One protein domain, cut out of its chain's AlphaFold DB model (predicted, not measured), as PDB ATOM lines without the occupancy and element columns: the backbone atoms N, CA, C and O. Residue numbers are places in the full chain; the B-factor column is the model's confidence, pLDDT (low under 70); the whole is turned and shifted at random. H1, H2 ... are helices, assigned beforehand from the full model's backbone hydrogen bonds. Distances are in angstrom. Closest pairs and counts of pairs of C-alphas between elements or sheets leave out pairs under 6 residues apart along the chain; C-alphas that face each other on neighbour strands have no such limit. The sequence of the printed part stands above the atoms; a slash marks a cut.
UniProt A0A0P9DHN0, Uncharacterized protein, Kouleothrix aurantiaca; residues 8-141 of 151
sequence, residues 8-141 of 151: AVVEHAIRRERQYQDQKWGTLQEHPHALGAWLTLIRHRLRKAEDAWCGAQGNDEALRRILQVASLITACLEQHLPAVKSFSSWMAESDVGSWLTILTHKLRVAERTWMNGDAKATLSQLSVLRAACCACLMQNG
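Overview. This is residues 8 to 141 of the 151 residues of an uncharacterized protein of Kouleothrix aurantiaca (UniProt A0A0P9DHN0). The model is a bundle of four helices made of two helical hairpins set side by side, H2 with H3 and H4 with H5, with the fifth helix, H1, crossing the outside of H3 nearly at right angles. The four bundle helices stand at the corners of a rough square, and H3 and H5 are the two on which H1 packs. The long link of residues 81 to 95 runs back along the outside of the bundle from the end of H3 to the start of H4. The printed part has 134 residues with five named helices, H1 to H5 in order along the chain, and no named strand; its class is all helix. It is compact, with a radius of gyration of the C-alphas of 14.0 A, and rounded, with spans of 35 by 32 by 27 A.

Arrangement. H3, residues 58 to 80, is the hub and touches the four other helices. It forms a hairpin with H2, residues 35 to 54, at a shallow tilt of 9 degrees, opposite ways; their closest C-alphas, of Ala 49 and Ala 62, are 4.3 A apart. H3 touches H5, residues 119 to 140, at a shallow tilt of 31 degrees, opposite ways, closest at the C-alphas of Ala 70 and Arg 130, 5.3 A apart. H4, residues 96 to 115, forms a hairpin with H5 at a shallow tilt of 7 degrees, opposite ways; the closest C-alphas, of Ala 110 and Thr 122, are 4.8 A apart. H2 and H4 touch at a shallow tilt of 20 degrees, opposite ways, closest at the C-alphas of Glu 50 and Leu 100, 6.7 A apart. H3 and H4 only just touch, with 3 pairs of C-alphas within 8 A, the closest those of Asn 59 and Val 96 at 6.8 A. H1, residues 8 to 25, touches H3 with residues 13 to 18 alone, about perpendicular at 76 degrees; the C-alphas of Ile 14 and Ser 71 are closest, 5.3 A apart. H1 is apart from H2 and H4. In the five helices every O i to N i+4 pair is within hydrogen-bond range.

Along the chain. H3 is the longest helix, 33.6 A from C-alpha 58 to C-alpha 80. H5 measures 31.3 A and ends with C-alpha 140 at (154.091, 223.195, 208.751). H2 measures 28.7 A and H4 28.3 A. H1, 25.4 A, begins with C-alpha 8 at (161.049, 212.503, 216.391).

Size, cuts and confidence. The farthest C-alphas, of Glu 30 and Ser 94, are 39.8 A apart. The printed part has no cut. The link from H3 to H4 is long, with 15 residues. Residues 82 to 93 have pLDDT under 70; the mean of the printed part is 90.0.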
ATOM      1  N   ALA A   8     160.244 212.421 215.173       87.81
ATOM      2  CA  ALA A   8     161.049 212.503 216.391       87.81
ATOM      3  C   ALA A   8     161.192 213.947 216.906       87.81
ATOM      4  O   ALA A   8     161.111 214.171 218.114       87.81
ATOM      5  N   VAL A   9     161.346 214.926 216.007       89.94
ATOM      6  CA  VAL A   9     161.385 216.355 216.362       89.94
ATOM      7  C   VAL A   9     160.052 216.800 216.963       89.94
ATOM      8  O   VAL A   9     160.030 217.470 217.995       89.94
ATOM      9  N   VAL A  10     158.938 216.384 216.360       92.00
ATOM     10  CA  VAL A  10     157.594 216.715 216.850       92.00
ATOM     11  C   VAL A  10     157.327 216.085 218.216       92.00
ATOM     12  O   VAL A  10     156.892 216.771 219.137       92.00
ATOM     13  N   GLU A  11     157.648 214.804 218.391       92.31
ATOM     14  CA  GLU A  11     157.514 214.101 219.672       92.31
ATOM     15  C   GLU A  11     158.375 214.742 220.771       92.31
ATOM     16  O   GLU A  11     157.927 214.915 221.907       92.31
ATOM     17  N   HIS A  12     159.596 215.167 220.433       92.62
ATOM     18  CA  HIS A  12     160.450 215.907 221.357       92.62
ATOM     19  C   HIS A  12     159.822 217.249 221.766       92.62
ATOM     20  O   HIS A  12     159.807 217.590 222.951       92.62
ATOM     21  N   ALA A  13     159.253 217.990 220.814       93.88
ATOM     22  CA  ALA A  13     158.572 219.251 221.088       93.88
ATOM     23  C   ALA A  13     157.331 219.065 221.973       93.88
ATOM     24  O   ALA A  13     157.143 219.822 222.926       93.88
ATOM     25  N   ILE A  14     156.525 218.029 221.711       94.88
ATOM     26  CA  ILE A  14     155.361 217.675 222.535       94.88
ATOM     27  C   ILE A  14     155.809 217.365 223.962       94.88
ATOM     28  O   ILE A  14     155.223 217.882 224.910       94.88
ATOM     29  N   ARG A  15     156.878 216.578 224.135       93.75
ATOM     30  CA  ARG A  15     157.412 216.253 225.465       93.75
ATOM     31  C   ARG A  15     157.884 217.499 226.218       93.75
ATOM     32  O   ARG A  15     157.613 217.625 227.408       93.75
ATOM     33  N   ARG A  16     158.559 218.434 225.542       94.69
ATOM     34  CA  ARG A  16     158.971 219.708 226.157       94.69
ATOM     35  C   ARG A  16     157.773 220.571 226.550       94.69
ATOM     36  O   ARG A  16     157.793 221.198 227.606       94.69
ATOM     37  N   GLU A  17     156.733 220.610 225.720       96.00
ATOM     38  CA  GLU A  17     155.498 221.321 226.055       96.00
ATOM     39  C   GLU A  17     154.776 220.669 227.242       96.00
ATOM     40  O   GLU A  17     154.345 221.395 228.135       96.00
ATOM     41  N   ARG A  18     154.724 219.329 227.316       94.19
ATOM     42  CA  ARG A  18     154.195 218.589 228.478       94.19
ATOM     43  C   ARG A  18     154.923 218.971 229.757       94.19
ATOM     44  O   ARG A  18     154.273 219.399 230.701       94.19
ATOM     45  N   GLN A  19     156.256 218.908 229.751       94.12
ATOM     46  CA  GLN A  19     157.081 219.275 230.907       94.12
ATOM     47  C   GLN A  19     156.799 220.702 231.384       94.12
ATOM     48  O   GLN A  19     156.677 220.941 232.580       94.12
ATOM     49  N   TYR A  20     156.655 221.652 230.459       93.00
ATOM     50  CA  TYR A  20     156.281 223.015 230.828       93.00
ATOM     51  C   TYR A  20     154.866 223.102 231.411       93.00
ATOM     52  O   TYR A  20     154.638 223.851 232.358       93.00
ATOM     53  N   GLN A  21     153.898 222.395 230.824       92.75
ATOM     54  CA  GLN A  21     152.523 222.395 231.320       92.75
ATOM     55  C   GLN A  21     152.454 221.803 232.728       92.75
ATOM     56  O   GLN A  21     151.814 222.413 233.578       92.75
ATOM     57  N   ASP A  22     153.182 220.715 232.982       92.94
ATOM     58  CA  ASP A  22     153.287 220.098 234.304       92.94
ATOM     59  C   ASP A  22     153.967 221.049 235.308       92.94
ATOM     60  O   ASP A  22     153.481 221.224 236.418       92.94
ATOM     61  N   GLN A  23     155.031 221.761 234.914       92.62
ATOM     62  CA  GLN A  23     155.665 222.781 235.771       92.62
ATOM     63  C   GLN A  23     154.735 223.955 236.095       92.62
ATOM     64  O   GLN A  23     154.810 224.532 237.175       92.62
ATOM     65  N   LYS A  24     153.893 224.360 235.138       91.38
ATOM     66  CA  LYS A  24     153.034 225.540 235.280       91.38
ATOM     67  C   LYS A  24     151.738 225.250 236.030       91.38
ATOM     68  O   LYS A  24     151.231 226.134 236.715       91.38
ATOM     69  N   TRP A  25     151.168 224.071 235.818       91.81
ATOM     70  CA  TRP A  25     149.817 223.729 236.263       91.81
ATOM     71  C   TRP A  25     149.768 222.517 237.192       91.81
ATOM     72  O   TRP A  25     148.680 222.182 237.643       91.81
ATOM     73  N   GLY A  26     150.912 221.894 237.481       91.25
ATOM     74  CA  GLY A  26     151.038 220.658 238.247       91.25
ATOM     75  C   GLY A  26     150.901 219.399 237.388       91.25
ATOM     76  O   GLY A  26     150.442 219.423 236.243       91.25
ATOM     77  N   THR A  27     151.354 218.287 237.951       93.31
ATOM     78  CA  THR A  27     151.401 216.963 237.321       93.31
ATOM     79  C   THR A  27     150.034 216.273 237.305       93.31
ATOM     80  O   THR A  27     149.101 216.653 238.014       93.31
ATOM     81  N   LEU A  28     149.923 215.184 236.536       92.81
ATOM     82  CA  LEU A  28     148.718 214.344 236.490       92.81
ATOM     83  C   LEU A  28     148.349 213.742 237.859       92.81
ATOM     84  O   LEU A  28     147.180 213.450 238.101       92.81
ATOM     85  N   GLN A  29     149.338 213.533 238.731       91.12
ATOM     86  CA  GLN A  29     149.152 213.008 240.083       91.12
ATOM     87  C   GLN A  29     148.646 214.088 241.045       91.12
ATOM     88  O   GLN A  29     147.818 213.796 241.905       91.12
ATOM     89  N   GLU A  30     149.120 215.324 240.892       90.31
ATOM     90  CA  GLU A  30     148.713 216.463 241.722       90.31
ATOM     91  C   GLU A  30     147.316 216.968 241.340       90.31
ATOM     92  O   GLU A  30     146.499 217.276 242.211       90.31
ATOM     93  N   HIS A  31     147.013 217.012 240.040       92.19
ATOM     94  CA  HIS A  31     145.758 217.541 239.508       92.19
ATOM     95  C   HIS A  31     145.147 216.619 238.440       92.19
ATOM     96  O   HIS A  31     145.124 216.959 237.253       92.19
ATOM     97  N   PRO A  32     144.609 215.449 238.833       92.25
ATOM     98  CA  PRO A  32     143.968 214.545 237.890       92.25
ATOM     99  C   PRO A  32     142.679 215.156 237.330       92.25
ATOM    100  O   PRO A  32     141.867 215.743 238.051       92.25
ATOM    101  N   HIS A  33     142.442 214.960 236.034       93.50
ATOM    102  CA  HIS A  33     141.234 215.447 235.370       93.50
ATOM    103  C   HIS A  33     140.368 214.303 234.839       93.50
ATOM    104  O   HIS A  33     140.858 213.319 234.279       93.50
ATOM    105  N   ALA A  34     139.048 214.452 234.965       95.00
ATOM    106  CA  ALA A  34     138.099 213.598 234.261       95.00
ATOM    107  C   ALA A  34     138.203 213.814 232.739       95.00
ATOM    108  O   ALA A  34     138.567 214.897 232.276       95.00
ATOM    109  N   LEU A  35     137.821 212.807 231.948       95.06
ATOM    110  CA  LEU A  35     137.924 212.859 230.485       95.06
ATOM    111  C   LEU A  35     137.182 214.063 229.870       95.06
ATOM    112  O   LEU A  35     137.707 214.731 228.982       95.06
ATOM    113  N   GLY A  36     136.006 214.417 230.398       95.81
ATOM    114  CA  GLY A  36     135.269 215.613 229.967       95.81
ATOM    115  C   GLY A  36     136.005 216.939 230.226       95.81
ATOM    116  O   GLY A  36     135.901 217.873 229.424       95.81
ATOM    117  N   ALA A  37     136.794 217.027 231.302       96.94
ATOM    118  CA  ALA A  37     137.608 218.208 231.590       96.94
ATOM    119  C   ALA A  37     138.775 218.326 230.595       96.94
ATOM    120  O   ALA A  37     139.001 219.406 230.048       96.94
ATOM    121  N   TRP A  38     139.435 217.210 230.261       97.69
ATOM    122  CA  TRP A  38     140.445 217.174 229.197       97.69
ATOM    123  C   TRP A  38     139.885 217.628 227.847       97.69
ATOM    124  O   TRP A  38     140.471 218.505 227.213       97.69
ATOM    125  N   LEU A  39     138.726 217.101 227.436       97.75
ATOM    126  CA  LEU A  39     138.050 217.518 226.199       97.75
ATOM    127  C   LEU A  39     137.773 219.027 226.183       97.75
ATOM    128  O   LEU A  39     137.999 219.694 225.174       97.75
ATOM    129  N   THR A  40     137.359 219.586 227.321       98.12
ATOM    130  CA  THR A  40     137.115 221.026 227.465       98.12
ATOM    131  C   THR A  40     138.398 221.846 227.287       98.12
ATOM    132  O   THR A  40     138.397 222.839 226.555       98.12
ATOM    133  N   LEU A  41     139.510 221.423 227.898       97.62
ATOM    134  CA  LEU A  41     140.811 222.086 227.751       97.62
ATOM    135  C   LEU A  41     141.342 222.003 226.313       97.62
ATOM    136  O   LEU A  41     141.841 222.999 225.782       97.62
ATOM    137  N   ILE A  42     141.197 220.842 225.672       98.25
ATOM    138  CA  ILE A  42     141.576 220.619 224.272       98.25
ATOM    139  C   ILE A  42     140.776 221.553 223.359       98.25
ATOM    140  O   ILE A  42     141.369 222.285 222.565       98.25
ATOM    141  N   ARG A  43     139.448 221.606 223.525       98.44
ATOM    142  CA  ARG A  43     138.562 222.515 222.782       98.44
ATOM    143  C   ARG A  43     138.972 223.971 222.943       98.44
ATOM    144  O   ARG A  43     139.039 224.703 221.960       98.44
ATOM    145  N   HIS A  44     139.265 224.394 224.170       98.00
ATOM    146  CA  HIS A  44     139.712 225.757 224.450       98.00
ATOM    147  C   HIS A  44     141.016 226.104 223.726       98.00
ATOM    148  O   HIS A  44     141.131 227.173 223.131       98.00
ATOM    149  N   ARG A  45     142.008 225.205 223.745       97.25
ATOM    150  CA  ARG A  45     143.279 225.437 223.043       97.25
ATOM    151  C   ARG A  45     143.129 225.419 221.532       97.25
ATOM    152  O   ARG A  45     143.784 226.224 220.880       97.25
ATOM    153  N   LEU A  46     142.267 224.561 221.000       97.38
ATOM    154  CA  LEU A  46     142.025 224.496 219.566       97.38
ATOM    155  C   LEU A  46     141.331 225.763 219.054       97.38
ATOM    156  O   LEU A  46     141.785 226.329 218.069       97.38
ATOM    157  N   ARG A  47     140.349 226.296 219.792       97.62
ATOM    158  CA  ARG A  47     139.760 227.615 219.493       97.62
ATOM    159  C   ARG A  47     140.808 228.724 219.482       97.62
ATOM    160  O   ARG A  47     140.851 229.519 218.558       97.62
ATOM    161  N   LYS A  48     141.733 228.728 220.449       96.88
ATOM    162  CA  LYS A  48     142.853 229.685 220.438       96.88
ATOM    163  C   LYS A  48     143.771 229.532 219.226       96.88
ATOM    164  O   LYS A  48     144.415 230.505 218.851       96.88
ATOM    165  N   ALA A  49     143.888 228.330 218.663       96.75
ATOM    166  CA  ALA A  49     144.640 228.106 217.434       96.75
ATOM    167  C   ALA A  49     143.909 228.708 216.225       96.75
ATOM    168  O   ALA A  49     144.541 229.386 215.420       96.75
ATOM    169  N   GLU A  50     142.590 228.512 216.144       96.50
ATOM    170  CA  GLU A  50     141.721 229.126 215.131       96.50
ATOM    171  C   GLU A  50     141.783 230.658 215.208       96.50
ATOM    172  O   GLU A  50     142.042 231.313 214.200       96.50
ATOM    173  N   ASP A  51     141.655 231.231 216.409       95.88
ATOM    174  CA  ASP A  51     141.747 232.678 216.633       95.88
ATOM    175  C   ASP A  51     143.116 233.241 216.217       95.88
ATOM    176  O   ASP A  51     143.199 234.318 215.627       95.88
ATOM    177  N   ALA A  52     144.201 232.520 216.520       94.94
ATOM    178  CA  ALA A  52     145.553 232.934 216.158       94.94
ATOM    179  C   ALA A  52     145.781 232.916 214.640       94.94
ATOM    180  O   ALA A  52     146.408 233.836 214.116       94.94
ATOM    181  N   TRP A  53     145.250 231.898 213.954       94.75
ATOM    182  CA  TRP A  53     145.331 231.759 212.499       94.75
ATOM    183  C   TRP A  53     144.498 232.819 211.768       94.75
ATOM    184  O   TRP A  53     144.994 233.446 210.837       94.75
ATOM    185  N   CYS A  54     143.262 233.061 212.215       91.88
ATOM    186  CA  CYS A  54     142.393 234.106 211.663       91.88
ATOM    187  C   CYS A  54     142.878 235.528 212.000       91.88
ATOM    188  O   CYS A  54     142.510 236.487 211.321       91.88
ATOM    189  N   GLY A  55     143.627 235.684 213.093       88.12
ATOM    190  CA  GLY A  55     144.085 236.969 213.611       88.12
ATOM    191  C   GLY A  55     145.467 237.398 213.110       88.12
ATOM    192  O   GLY A  55     146.127 236.735 212.319       88.12
ATOM    193  N   ALA A  56     145.961 238.517 213.648       81.12
ATOM    194  CA  ALA A  56     147.272 239.076 213.294       81.12
ATOM    195  C   ALA A  56     148.479 238.289 213.858       81.12
ATOM    196  O   ALA A  56     149.622 238.682 213.640       81.12
ATOM    197  N   GLN A  57     148.244 237.217 214.623       81.56
ATOM    198  CA  GLN A  57     149.300 236.426 215.271       81.56
ATOM    199  C   GLN A  57     149.962 235.436 214.299       81.56
ATOM    200  O   GLN A  57     151.113 235.053 214.510       81.56
ATOM    201  N   GLY A  58     149.258 235.063 213.226       86.81
ATOM    202  CA  GLY A  58     149.785 234.266 212.125       86.81
ATOM    203  C   GLY A  58     149.953 232.775 212.433       86.81
ATOM    204  O   GLY A  58     149.601 232.266 213.501       86.81
ATOM    205  N   ASN A  59     150.520 232.064 211.454       91.81
ATOM    206  CA  ASN A  59     150.648 230.605 211.474       91.81
ATOM    207  C   ASN A  59     151.492 230.085 212.647       91.81
ATOM    208  O   ASN A  59     151.143 229.060 213.223       91.81
ATOM    209  N   ASP A  60     152.553 230.788 213.048       92.50
ATOM    210  CA  ASP A  60     153.448 230.329 214.119       92.50
ATOM    211  C   ASP A  60     152.735 230.205 215.469       92.50
ATOM    212  O   ASP A  60     152.924 229.232 216.205       92.50
ATOM    213  N   GLU A  61     151.888 231.178 215.809       94.00
ATOM    214  CA  GLU A  61     151.108 231.116 217.041       94.00
ATOM    215  C   GLU A  61     150.018 230.046 216.942       94.00
ATOM    216  O   GLU A  61     149.823 229.300 217.903       94.00
ATOM    217  N   ALA A  62     149.371 229.884 215.783       95.62
ATOM    218  CA  ALA A  62     148.418 228.798 215.563       95.62
ATOM    219  C   ALA A  62     149.074 227.416 215.748       95.62
ATOM    220  O   ALA A  62     148.578 226.588 216.516       95.62
ATOM    221  N   LEU A  63     150.247 227.191 215.149       95.81
ATOM    222  CA  LEU A  63     151.032 225.966 215.319       95.81
ATOM    223  C   LEU A  63     151.449 225.756 216.779       95.81
ATOM    224  O   LEU A  63     151.434 224.631 217.278       95.81
ATOM    225  N   ARG A  64     151.753 226.833 217.513       95.69
ATOM    226  CA  ARG A  64     152.103 226.755 218.940       95.69
ATOM    227  C   ARG A  64     150.906 226.304 219.769       95.69
ATOM    228  O   ARG A  64     151.057 225.523 220.709       95.69
ATOM    229  N   ARG A  65     149.701 226.758 219.422       97.06
ATOM    230  CA  ARG A  65     148.457 226.276 220.036       97.06
ATOM    231  C   ARG A  65     148.159 224.826 219.660       97.06
ATOM    232  O   ARG A  65     147.749 224.071 220.537       97.06
ATOM    233  N   ILE A  66     148.437 224.403 218.428       97.12
ATOM    234  CA  ILE A  66     148.321 222.993 218.012       97.12
ATOM    235  C   ILE A  66     149.300 222.106 218.797       97.12
ATOM    236  O   ILE A  66     148.912 221.040 219.273       97.12
ATOM    237  N   LEU A  67     150.533 222.564 219.036       97.06
ATOM    238  CA  LEU A  67     151.490 221.875 219.909       97.06
ATOM    239  C   LEU A  67     150.955 221.736 221.346       97.06
ATOM    240  O   LEU A  67     151.054 220.666 221.950       97.06
ATOM    241  N   GLN A  68     150.322 222.787 221.880       97.25
ATOM    242  CA  GLN A  68     149.651 222.739 223.185       97.25
ATOM    243  C   GLN A  68     148.502 221.727 223.208       97.25
ATOM    244  O   GLN A  68     148.358 221.013 224.198       97.25
ATOM    245  N   VAL A  69     147.708 221.647 222.136       97.88
ATOM    246  CA  VAL A  69     146.646 220.644 221.979       97.88
ATOM    247  C   VAL A  69     147.231 219.230 221.996       97.88
ATOM    248  O   VAL A  69     146.774 218.405 222.783       97.88
ATOM    249  N   ALA A  70     148.269 218.959 221.200       96.94
ATOM    250  CA  ALA A  70     148.928 217.651 221.162       96.94
ATOM    251  C   ALA A  70     149.464 217.235 222.542       96.94
ATOM    252  O   ALA A  70     149.274 216.094 222.960       96.94
ATOM    253  N   SER A  71     150.061 218.182 223.273       96.50
ATOM    254  CA  SER A  71     150.493 217.997 224.660       96.50
ATOM    255  C   SER A  71     149.322 217.650 225.588       96.50
ATOM    256  O   SER A  71     149.371 216.637 226.276       96.50
ATOM    257  N   LEU A  72     148.220 218.402 225.572       97.38
ATOM    258  CA  LEU A  72     147.054 218.080 226.411       97.38
ATOM    259  C   LEU A  72     146.462 216.701 226.095       97.38
ATOM    260  O   LEU A  72     146.054 215.980 227.001       97.38
ATOM    261  N   ILE A  73     146.432 216.315 224.818       96.62
ATOM    262  CA  ILE A  73     145.957 214.989 224.422       96.62
ATOM    263  C   ILE A  73     146.907 213.903 224.932       96.62
ATOM    264  O   ILE A  73     146.437 212.902 225.462       96.62
ATOM    265  N   THR A  74     148.226 214.098 224.824       95.25
ATOM    266  CA  THR A  74     149.212 213.187 225.424       95.25
ATOM    267  C   THR A  74     148.979 213.037 226.926       95.25
ATOM    268  O   THR A  74     148.900 211.909 227.391       95.25
ATOM    269  N   ALA A  75     148.778 214.137 227.654       94.81
ATOM    270  CA  ALA A  75     148.491 214.119 229.090       94.81
ATOM    271  C   ALA A  75     147.239 213.291 229.419       94.81
ATOM    272  O   ALA A  75     147.248 212.418 230.286       94.81
ATOM    273  N   CYS A  76     146.165 213.530 228.665       95.75
ATOM    274  CA  CYS A  76     144.918 212.790 228.792       95.75
ATOM    275  C   CYS A  76     145.116 211.290 228.522       95.75
ATOM    276  O   CYS A  76     144.598 210.454 229.259       95.75
ATOM    277  N   LEU A  77     145.846 210.933 227.464       93.81
ATOM    278  CA  LEU A  77     146.112 209.536 227.124       93.81
ATOM    279  C   LEU A  77     147.015 208.871 228.164       93.81
ATOM    280  O   LEU A  77     146.724 207.756 228.555       93.81
ATOM    281  N   GLU A  78     148.042 209.543 228.677       92.62
ATOM    282  CA  GLU A  78     148.893 209.028 229.762       92.62
ATOM    283  C   GLU A  78     148.076 208.708 231.020       92.62
ATOM    284  O   GLU A  78     148.271 207.660 231.633       92.62
ATOM    285  N   GLN A  79     147.127 209.580 231.377       93.44
ATOM    286  CA  GLN A  79     146.286 209.392 232.558       93.44
ATOM    287  C   GLN A  79     145.289 208.229 232.402       93.44
ATOM    288  O   GLN A  79     144.997 207.538 233.375       93.44
ATOM    289  N   HIS A  80     144.745 208.024 231.197       90.88
ATOM    290  CA  HIS A  80     143.596 207.130 230.967       90.88
ATOM    291  C   HIS A  80     143.913 205.873 230.128       90.88
ATOM    292  O   HIS A  80     143.131 204.925 230.132       90.88
ATOM    293  N   LEU A  81     145.042 205.839 229.411       83.06
ATOM    294  CA  LEU A  81     145.537 204.740 228.565       83.06
ATOM    295  C   LEU A  81     147.080 204.690 228.551       83.06
ATOM    296  O   LEU A  81     147.715 205.167 227.608       83.06
ATOM    297  N   PRO A  82     147.722 204.013 229.514       61.56
ATOM    298  CA  PRO A  82     149.184 203.921 229.562       61.56
ATOM    299  C   PRO A  82     149.827 203.153 228.383       61.56
ATOM    300  O   PRO A  82     151.048 203.137 228.261       61.56
ATOM    301  N   ALA A  83     149.043 202.526 227.495       55.62
ATOM    302  CA  ALA A  83     149.538 201.727 226.371       55.62
ATOM    303  C   ALA A  83     148.861 202.103 225.039       55.62
ATOM    304  O   ALA A  83     148.061 201.343 224.492       55.62
ATOM    305  N   VAL A  84     149.176 203.280 224.491       53.75
ATOM    306  CA  VAL A  84     148.729 203.662 223.140       53.75
ATOM    307  C   VAL A  84     149.766 203.222 222.104       53.75
ATOM    308  O   VAL A  84     150.910 203.671 222.118       53.75
ATOM    309  N   LYS A  85     149.358 202.354 221.170       46.81
ATOM    310  CA  LYS A  85     150.116 202.071 219.942       46.81
ATOM    311  C   LYS A  85     149.801 203.149 218.904       46.81
ATOM    312  O   LYS A  85     148.637 203.419 218.627       46.81
ATOM    313  N   SER A  86     150.840 203.754 218.340       46.59
ATOM    314  CA  SER A  86     150.718 204.767 217.288       46.59
ATOM    315  C   SER A  86     150.433 204.110 215.935       46.59
ATOM    316  O   SER A  86     151.180 203.218 215.535       46.59
ATOM    317  N   PHE A  87     149.391 204.555 215.221       46.59
ATOM    318  CA  PHE A  87     149.303 204.390 213.765       46.59
ATOM    319  C   PHE A  87     148.276 205.337 213.126       46.59
ATOM    320  O   PHE A  87     147.139 205.403 213.582       46.59
ATOM    321  N   SER A  88     148.663 205.998 212.031       50.59
ATOM    322  CA  SER A  88     148.010 205.913 210.710       50.59
ATOM    323  C   SER A  88     148.735 206.806 209.700       50.59
ATOM    324  O   SER A  88     149.284 207.843 210.059       50.59
ATOM    325  N   SER A  89     148.742 206.375 208.437       47.16
ATOM    326  CA  SER A  89     149.170 207.161 207.276       47.16
ATOM    327  C   SER A  89     148.135 208.255 207.002       47.16
ATOM    328  O   SER A  89     146.942 207.958 206.948       47.16
ATOM    329  N   TRP A  90     148.575 209.506 206.867       62.34
ATOM    330  CA  TRP A  90     147.708 210.657 206.605       62.34
ATOM    331  C   TRP A  90     148.060 211.271 205.256       62.34
ATOM    332  O   TRP A  90     149.234 211.347 204.889       62.34
ATOM    333  N   MET A  91     147.037 211.709 204.524       51.94
ATOM    334  CA  MET A  91     147.217 212.477 203.296       51.94
ATOM    335  C   MET A  91     147.863 213.834 203.600       51.94
ATOM    336  O   MET A  91     147.677 214.402 204.677       51.94
ATOM    337  N   ALA A  92     148.660 214.327 202.651       58.88
ATOM    338  CA  ALA A  92     149.282 215.639 202.732       58.88
ATOM    339  C   ALA A  92     148.221 216.727 202.530       58.88
ATOM    340  O   ALA A  92     147.566 216.741 201.492       58.88
ATOM    341  N   GLU A  93     148.076 217.621 203.506       63.59
ATOM    342  CA  GLU A  93     147.236 218.816 203.400       63.59
ATOM    343  C   GLU A  93     148.119 220.055 203.472       63.59
ATOM    344  O   GLU A  93     149.116 220.082 204.192       63.59
ATOM    345  N   SER A  94     147.796 221.067 202.673       71.62
ATOM    346  CA  SER A  94     148.801 222.070 202.301       71.62
ATOM    347  C   SER A  94     148.941 223.263 203.252       71.62
ATOM    348  O   SER A  94     149.999 223.891 203.251       71.62
ATOM    349  N   ASP A  95     147.936 223.569 204.081       88.25
ATOM    350  CA  ASP A  95     147.948 224.761 204.938       88.25
ATOM    351  C   ASP A  95     147.369 224.532 206.349       88.25
ATOM    352  O   ASP A  95     146.613 223.592 206.615       88.25
ATOM    353  N   VAL A  96     147.730 225.427 207.274       89.94
ATOM    354  CA  VAL A  96     147.327 225.375 208.691       89.94
ATOM    355  C   VAL A  96     145.806 225.472 208.875       89.94
ATOM    356  O   VAL A  96     145.267 224.809 209.761       89.94
ATOM    357  N   GLY A  97     145.094 226.238 208.046       92.25
ATOM    358  CA  GLY A  97     143.637 226.391 208.123       92.25
ATOM    359  C   GLY A  97     142.893 225.100 207.773       92.25
ATOM    360  O   GLY A  97     141.969 224.689 208.488       92.25
ATOM    361  N   SER A  98     143.345 224.400 206.731       92.44
ATOM    362  CA  SER A  98     142.838 223.064 206.384       92.44
ATOM    363  C   SER A  98     143.052 222.072 207.534       92.44
ATOM    364  O   SER A  98     142.125 221.360 207.940       92.44
ATOM    365  N   TRP A  99     144.235 222.096 208.157       94.00
ATOM    366  CA  TRP A  99     144.510 221.288 209.347       94.00
ATOM    367  C   TRP A  99     143.606 221.638 210.529       94.00
ATOM    368  O   TRP A  99     143.071 220.729 211.160       94.00
ATOM    369  N   LEU A 100     143.376 222.919 210.821       94.44
ATOM    370  CA  LEU A 100     142.468 223.340 211.892       94.44
ATOM    371  C   LEU A 100     141.050 222.804 211.673       94.44
ATOM    372  O   LEU A 100     140.447 222.271 212.605       94.44
ATOM    373  N   THR A 101     140.557 222.827 210.434       94.25
ATOM    374  CA  THR A 101     139.254 222.243 210.082       94.25
ATOM    375  C   THR A 101     139.205 220.743 210.398       94.25
ATOM    376  O   THR A 101     138.249 220.264 211.021       94.25
ATOM    377  N   ILE A 102     140.253 219.999 210.031       93.38
ATOM    378  CA  ILE A 102     140.376 218.562 210.319       93.38
ATOM    379  C   ILE A 102     140.417 218.314 211.829       93.38
ATOM    380  O   ILE A 102     139.664 217.478 212.338       93.38
ATOM    381  N   LEU A 103     141.264 219.040 212.558       95.25
ATOM    382  CA  LEU A 103     141.421 218.901 214.005       95.25
ATOM    383  C   LEU A 103     140.104 219.190 214.732       95.25
ATOM    384  O   LEU A 103     139.678 218.399 215.578       95.25
ATOM    385  N   THR A 104     139.406 220.264 214.358       96.12
ATOM    386  CA  THR A 104     138.119 220.641 214.953       96.12
ATOM    387  C   THR A 104     137.045 219.603 214.652       96.12
ATOM    388  O   THR A 104     136.275 219.227 215.541       96.12
ATOM    389  N   HIS A 105     137.012 219.060 213.432       95.69
ATOM    390  CA  HIS A 105     136.121 217.951 213.106       95.69
ATOM    391  C   HIS A 105     136.407 216.713 213.973       95.69
ATOM    392  O   HIS A 105     135.478 216.147 214.554       95.69
ATOM    393  N   LYS A 106     137.674 216.301 214.097       94.06
ATOM    394  CA  LYS A 106     138.075 215.126 214.890       94.06
ATOM    395  C   LYS A 106     137.775 215.301 216.377       94.06
ATOM    396  O   LYS A 106     137.261 214.372 216.998       94.06
ATOM    397  N   LEU A 107     137.994 216.493 216.930       97.19
ATOM    398  CA  LEU A 107     137.608 216.792 218.306       97.19
ATOM    399  C   LEU A 107     136.094 216.645 218.510       97.19
ATOM    400  O   LEU A 107     135.669 215.989 219.456       97.19
ATOM    401  N   ARG A 108     135.267 217.162 217.592       97.25
ATOM    402  CA  ARG A 108     133.805 216.990 217.671       97.25
ATOM    403  C   ARG A 108     133.384 215.520 217.623       97.25
ATOM    404  O   ARG A 108     132.397 215.156 218.253       97.25
ATOM    405  N   VAL A 109     134.098 214.669 216.878       96.00
ATOM    406  CA  VAL A 109     133.851 213.216 216.884       96.00
ATOM    407  C   VAL A 109     134.134 212.635 218.274       96.00
ATOM    408  O   VAL A 109     133.271 211.941 218.804       96.00
ATOM    409  N   ALA A 110     135.279 212.964 218.882       95.56
ATOM    410  CA  ALA A 110     135.631 212.514 220.234       95.56
ATOM    411  C   ALA A 110     134.627 212.997 221.300       95.56
ATOM    412  O   ALA A 110     134.241 212.260 222.203       95.56
ATOM    413  N   GLU A 111     134.147 214.234 221.182       97.12
ATOM    414  CA  GLU A 111     133.140 214.783 222.092       97.12
ATOM    415  C   GLU A 111     131.794 214.072 221.948       97.12
ATOM    416  O   GLU A 111     131.134 213.803 222.949       97.12
ATOM    417  N   ARG A 112     131.391 213.718 220.721       97.25
ATOM    418  CA  ARG A 112     130.174 212.928 220.493       97.25
ATOM    419  C   ARG A 112     130.277 211.529 221.085       97.25
ATOM    420  O   ARG A 112     129.332 211.095 221.733       97.25
ATOM    421  N   THR A 113     131.403 210.839 220.910       94.75
ATOM    422  CA  THR A 113     131.589 209.516 221.528       94.75
ATOM    423  C   THR A 113     131.536 209.600 223.051       94.75
ATOM    424  O   THR A 113     130.941 208.730 223.684       94.75
ATOM    425  N   TRP A 114     132.067 210.680 223.632       95.19
ATOM    426  CA  TRP A 114     131.994 210.918 225.071       95.19
ATOM    427  C   TRP A 114     130.562 211.161 225.547       95.19
ATOM    428  O   TRP A 114     130.132 210.552 226.521       95.19
ATOM    429  N   MET A 115     129.801 212.005 224.841       95.25
ATOM    430  CA  MET A 115     128.391 212.268 225.160       95.25
ATOM    431  C   MET A 115     127.518 211.009 225.067       95.25
ATOM    432  O   MET A 115     126.529 210.904 225.785       95.25
ATOM    433  N   ASN A 116     127.913 210.037 224.244       96.44
ATOM    434  CA  ASN A 116     127.258 208.732 224.153       96.44
ATOM    435  C   ASN A 116     127.690 207.747 225.262       96.44
ATOM    436  O   ASN A 116     127.236 206.606 225.266       96.44
ATOM    437  N   GLY A 117     128.573 208.153 226.181       94.50
ATOM    438  CA  GLY A 117     129.052 207.330 227.294       94.50
ATOM    439  C   GLY A 117     130.200 206.373 226.954       94.50
ATOM    440  O   GLY A 117     130.595 205.580 227.807       94.50
ATOM    441  N   ASP A 118     130.776 206.438 225.747       94.25
ATOM    442  CA  ASP A 118     131.857 205.536 225.329       94.25
ATOM    443  C   ASP A 118     133.242 206.169 225.548       94.25
ATOM    444  O   ASP A 118     133.841 206.803 224.667       94.25
ATOM    445  N   ALA A 119     133.772 205.990 226.759       92.81
ATOM    446  CA  ALA A 119     135.098 206.480 227.134       92.81
ATOM    447  C   ALA A 119     136.221 205.850 226.289       92.81
ATOM    448  O   ALA A 119     137.169 206.538 225.906       92.81
ATOM    449  N   LYS A 120     136.112 204.561 225.944       92.19
ATOM    450  CA  LYS A 120     137.142 203.845 225.180       92.19
ATOM    451  C   LYS A 120     137.207 204.351 223.743       92.19
ATOM    452  O   LYS A 120     138.299 204.639 223.248       92.19
ATOM    453  N   ALA A 121     136.057 204.510 223.087       92.19
ATOM    454  CA  ALA A 121     135.995 205.114 221.762       92.19
ATOM    455  C   ALA A 121     136.505 206.557 221.793       92.19
ATOM    456  O   ALA A 121     137.278 206.942 220.922       92.19
ATOM    457  N   THR A 122     136.166 207.326 222.829       94.56
ATOM    458  CA  THR A 122     136.666 208.701 223.000       94.56
ATOM    459  C   THR A 122     138.190 208.753 223.040       94.56
ATOM    460  O   THR A 122     138.802 209.527 222.306       94.56
ATOM    461  N   LEU A 123     138.831 207.896 223.836       94.00
ATOM    462  CA  LEU A 123     140.292 207.835 223.933       94.00
ATOM    463  C   LEU A 123     140.949 207.357 222.622       94.00
ATOM    464  O   LEU A 123     142.028 207.828 222.249       94.00
ATOM    465  N   SER A 124     140.271 206.484 221.869       91.62
ATOM    466  CA  SER A 124     140.686 206.117 220.511       91.62
ATOM    467  C   SER A 124     140.635 207.319 219.559       91.62
ATOM    468  O   SER A 124     141.614 207.590 218.864       91.62
ATOM    469  N   GLN A 125     139.554 208.104 219.582       93.50
ATOM    470  CA  GLN A 125     139.440 209.325 218.777       93.50
ATOM    471  C   GLN A 125     140.474 210.385 219.178       93.50
ATOM    472  O   GLN A 125     141.014 211.073 218.314       93.50
ATOM    473  N   LEU A 126     140.811 210.489 220.466       94.75
ATOM    474  CA  LEU A 126     141.880 211.369 220.938       94.75
ATOM    475  C   LEU A 126     143.258 210.935 220.423       94.75
ATOM    476  O   LEU A 126     144.034 211.781 219.988       94.75
ATOM    477  N   SER A 127     143.546 209.634 220.376       92.50
ATOM    478  CA  SER A 127     144.779 209.124 219.751       92.50
ATOM    479  C   SER A 127     144.879 209.515 218.270       92.50
ATOM    480  O   SER A 127     145.934 209.946 217.804       92.50
ATOM    481  N   VAL A 128     143.760 209.441 217.542       91.56
ATOM    482  CA  VAL A 128     143.661 209.867 216.135       91.56
ATOM    483  C   VAL A 128     143.850 211.382 215.995       91.56
ATOM    484  O   VAL A 128     144.590 211.835 215.122       91.56
ATOM    485  N   LEU A 129     143.229 212.176 216.872       94.06
ATOM    486  CA  LEU A 129     143.389 213.631 216.899       94.06
ATOM    487  C   LEU A 129     144.845 214.032 217.178       94.06
ATOM    488  O   LEU A 129     145.377 214.905 216.500       94.06
ATOM    489  N   ARG A 130     145.516 213.356 218.117       94.62
ATOM    490  CA  ARG A 130     146.943 213.561 218.395       94.62
ATOM    491  C   ARG A 130     147.795 213.307 217.156       94.62
ATOM    492  O   ARG A 130     148.663 214.116 216.843       94.62
ATOM    493  N   ALA A 131     147.547 212.204 216.449       91.31
ATOM    494  CA  ALA A 131     148.273 211.880 215.224       91.31
ATOM    495  C   ALA A 131     148.087 212.964 214.147       91.31
ATOM    496  O   ALA A 131     149.060 213.357 213.507       91.31
ATOM    497  N   ALA A 132     146.874 213.509 214.010       92.19
ATOM    498  CA  ALA A 132     146.607 214.636 213.120       92.19
ATOM    499  C   ALA A 132     147.358 215.914 213.546       92.19
ATOM    500  O   ALA A 132     147.908 216.607 212.693       92.19
ATOM    501  N   CYS A 133     147.467 216.207 214.851       94.25
ATOM    502  CA  CYS A 133     148.308 217.313 215.325       94.25
ATOM    503  C   CYS A 133     149.779 217.102 214.945       94.25
ATOM    504  O   CYS A 133     150.426 218.036 214.474       94.25
ATOM    505  N   CYS A 134     150.303 215.883 215.116       92.31
ATOM    506  CA  CYS A 134     151.676 215.572 214.724       92.31
ATOM    507  C   CYS A 134     151.888 215.761 213.218       92.31
ATOM    508  O   CYS A 134     152.870 216.379 212.827       92.31
ATOM    509  N   ALA A 135     150.961 215.284 212.382       90.75
ATOM    510  CA  ALA A 135     151.033 215.449 210.931       90.75
ATOM    511  C   ALA A 135     151.032 216.930 210.515       90.75
ATOM    512  O   ALA A 135     151.868 217.337 209.706       90.75
ATOM    513  N   CYS A 136     150.170 217.747 211.128       92.31
ATOM    514  CA  CYS A 136     150.150 219.193 210.917       92.31
ATOM    515  C   CYS A 136     151.512 219.832 211.235       92.31
ATOM    516  O   CYS A 136     152.068 220.543 210.395       92.31
ATOM    517  N   LEU A 137     152.082 219.528 212.407       92.75
ATOM    518  CA  LEU A 137     153.388 220.042 212.836       92.75
ATOM    519  C   LEU A 137     154.529 219.540 211.941       92.75
ATOM    520  O   LEU A 137     155.448 220.292 211.639       92.75
ATOM    521  N   MET A 138     154.469 218.292 211.470       90.50
ATOM    522  CA  MET A 138     155.473 217.749 210.550       90.50
ATOM    523  C   MET A 138     155.503 218.490 209.209       90.50
ATOM    524  O   MET A 138     156.575 218.663 208.631       90.50
ATOM    525  N   GLN A 139     154.340 218.919 208.716       89.88
ATOM    526  CA  GLN A 139     154.206 219.591 207.420       89.88
ATOM    527  C   GLN A 139     154.451 221.100 207.502       89.88
ATOM    528  O   GLN A 139     155.001 221.678 206.571       89.88
ATOM    529  N   ASN A 140     154.060 221.736 208.607       90.62
ATOM    530  CA  ASN A 140     154.091 223.195 208.751       90.62
ATOM    531  C   ASN A 140     155.224 223.692 209.664       90.62
ATOM    532  O   ASN A 140     155.424 224.895 209.795       90.62
ATOM    533  N   GLY A 141     155.975 222.774 210.274       90.62
ATOM    534  CA  GLY A 141     157.048 223.077 211.210       90.62
ATOM    535  C   GLY A 141     156.597 223.057 212.672       90.62
ATOM    536  O   GLY A 141     155.418 223.174 213.011       90.62
TER     537      GLY A 141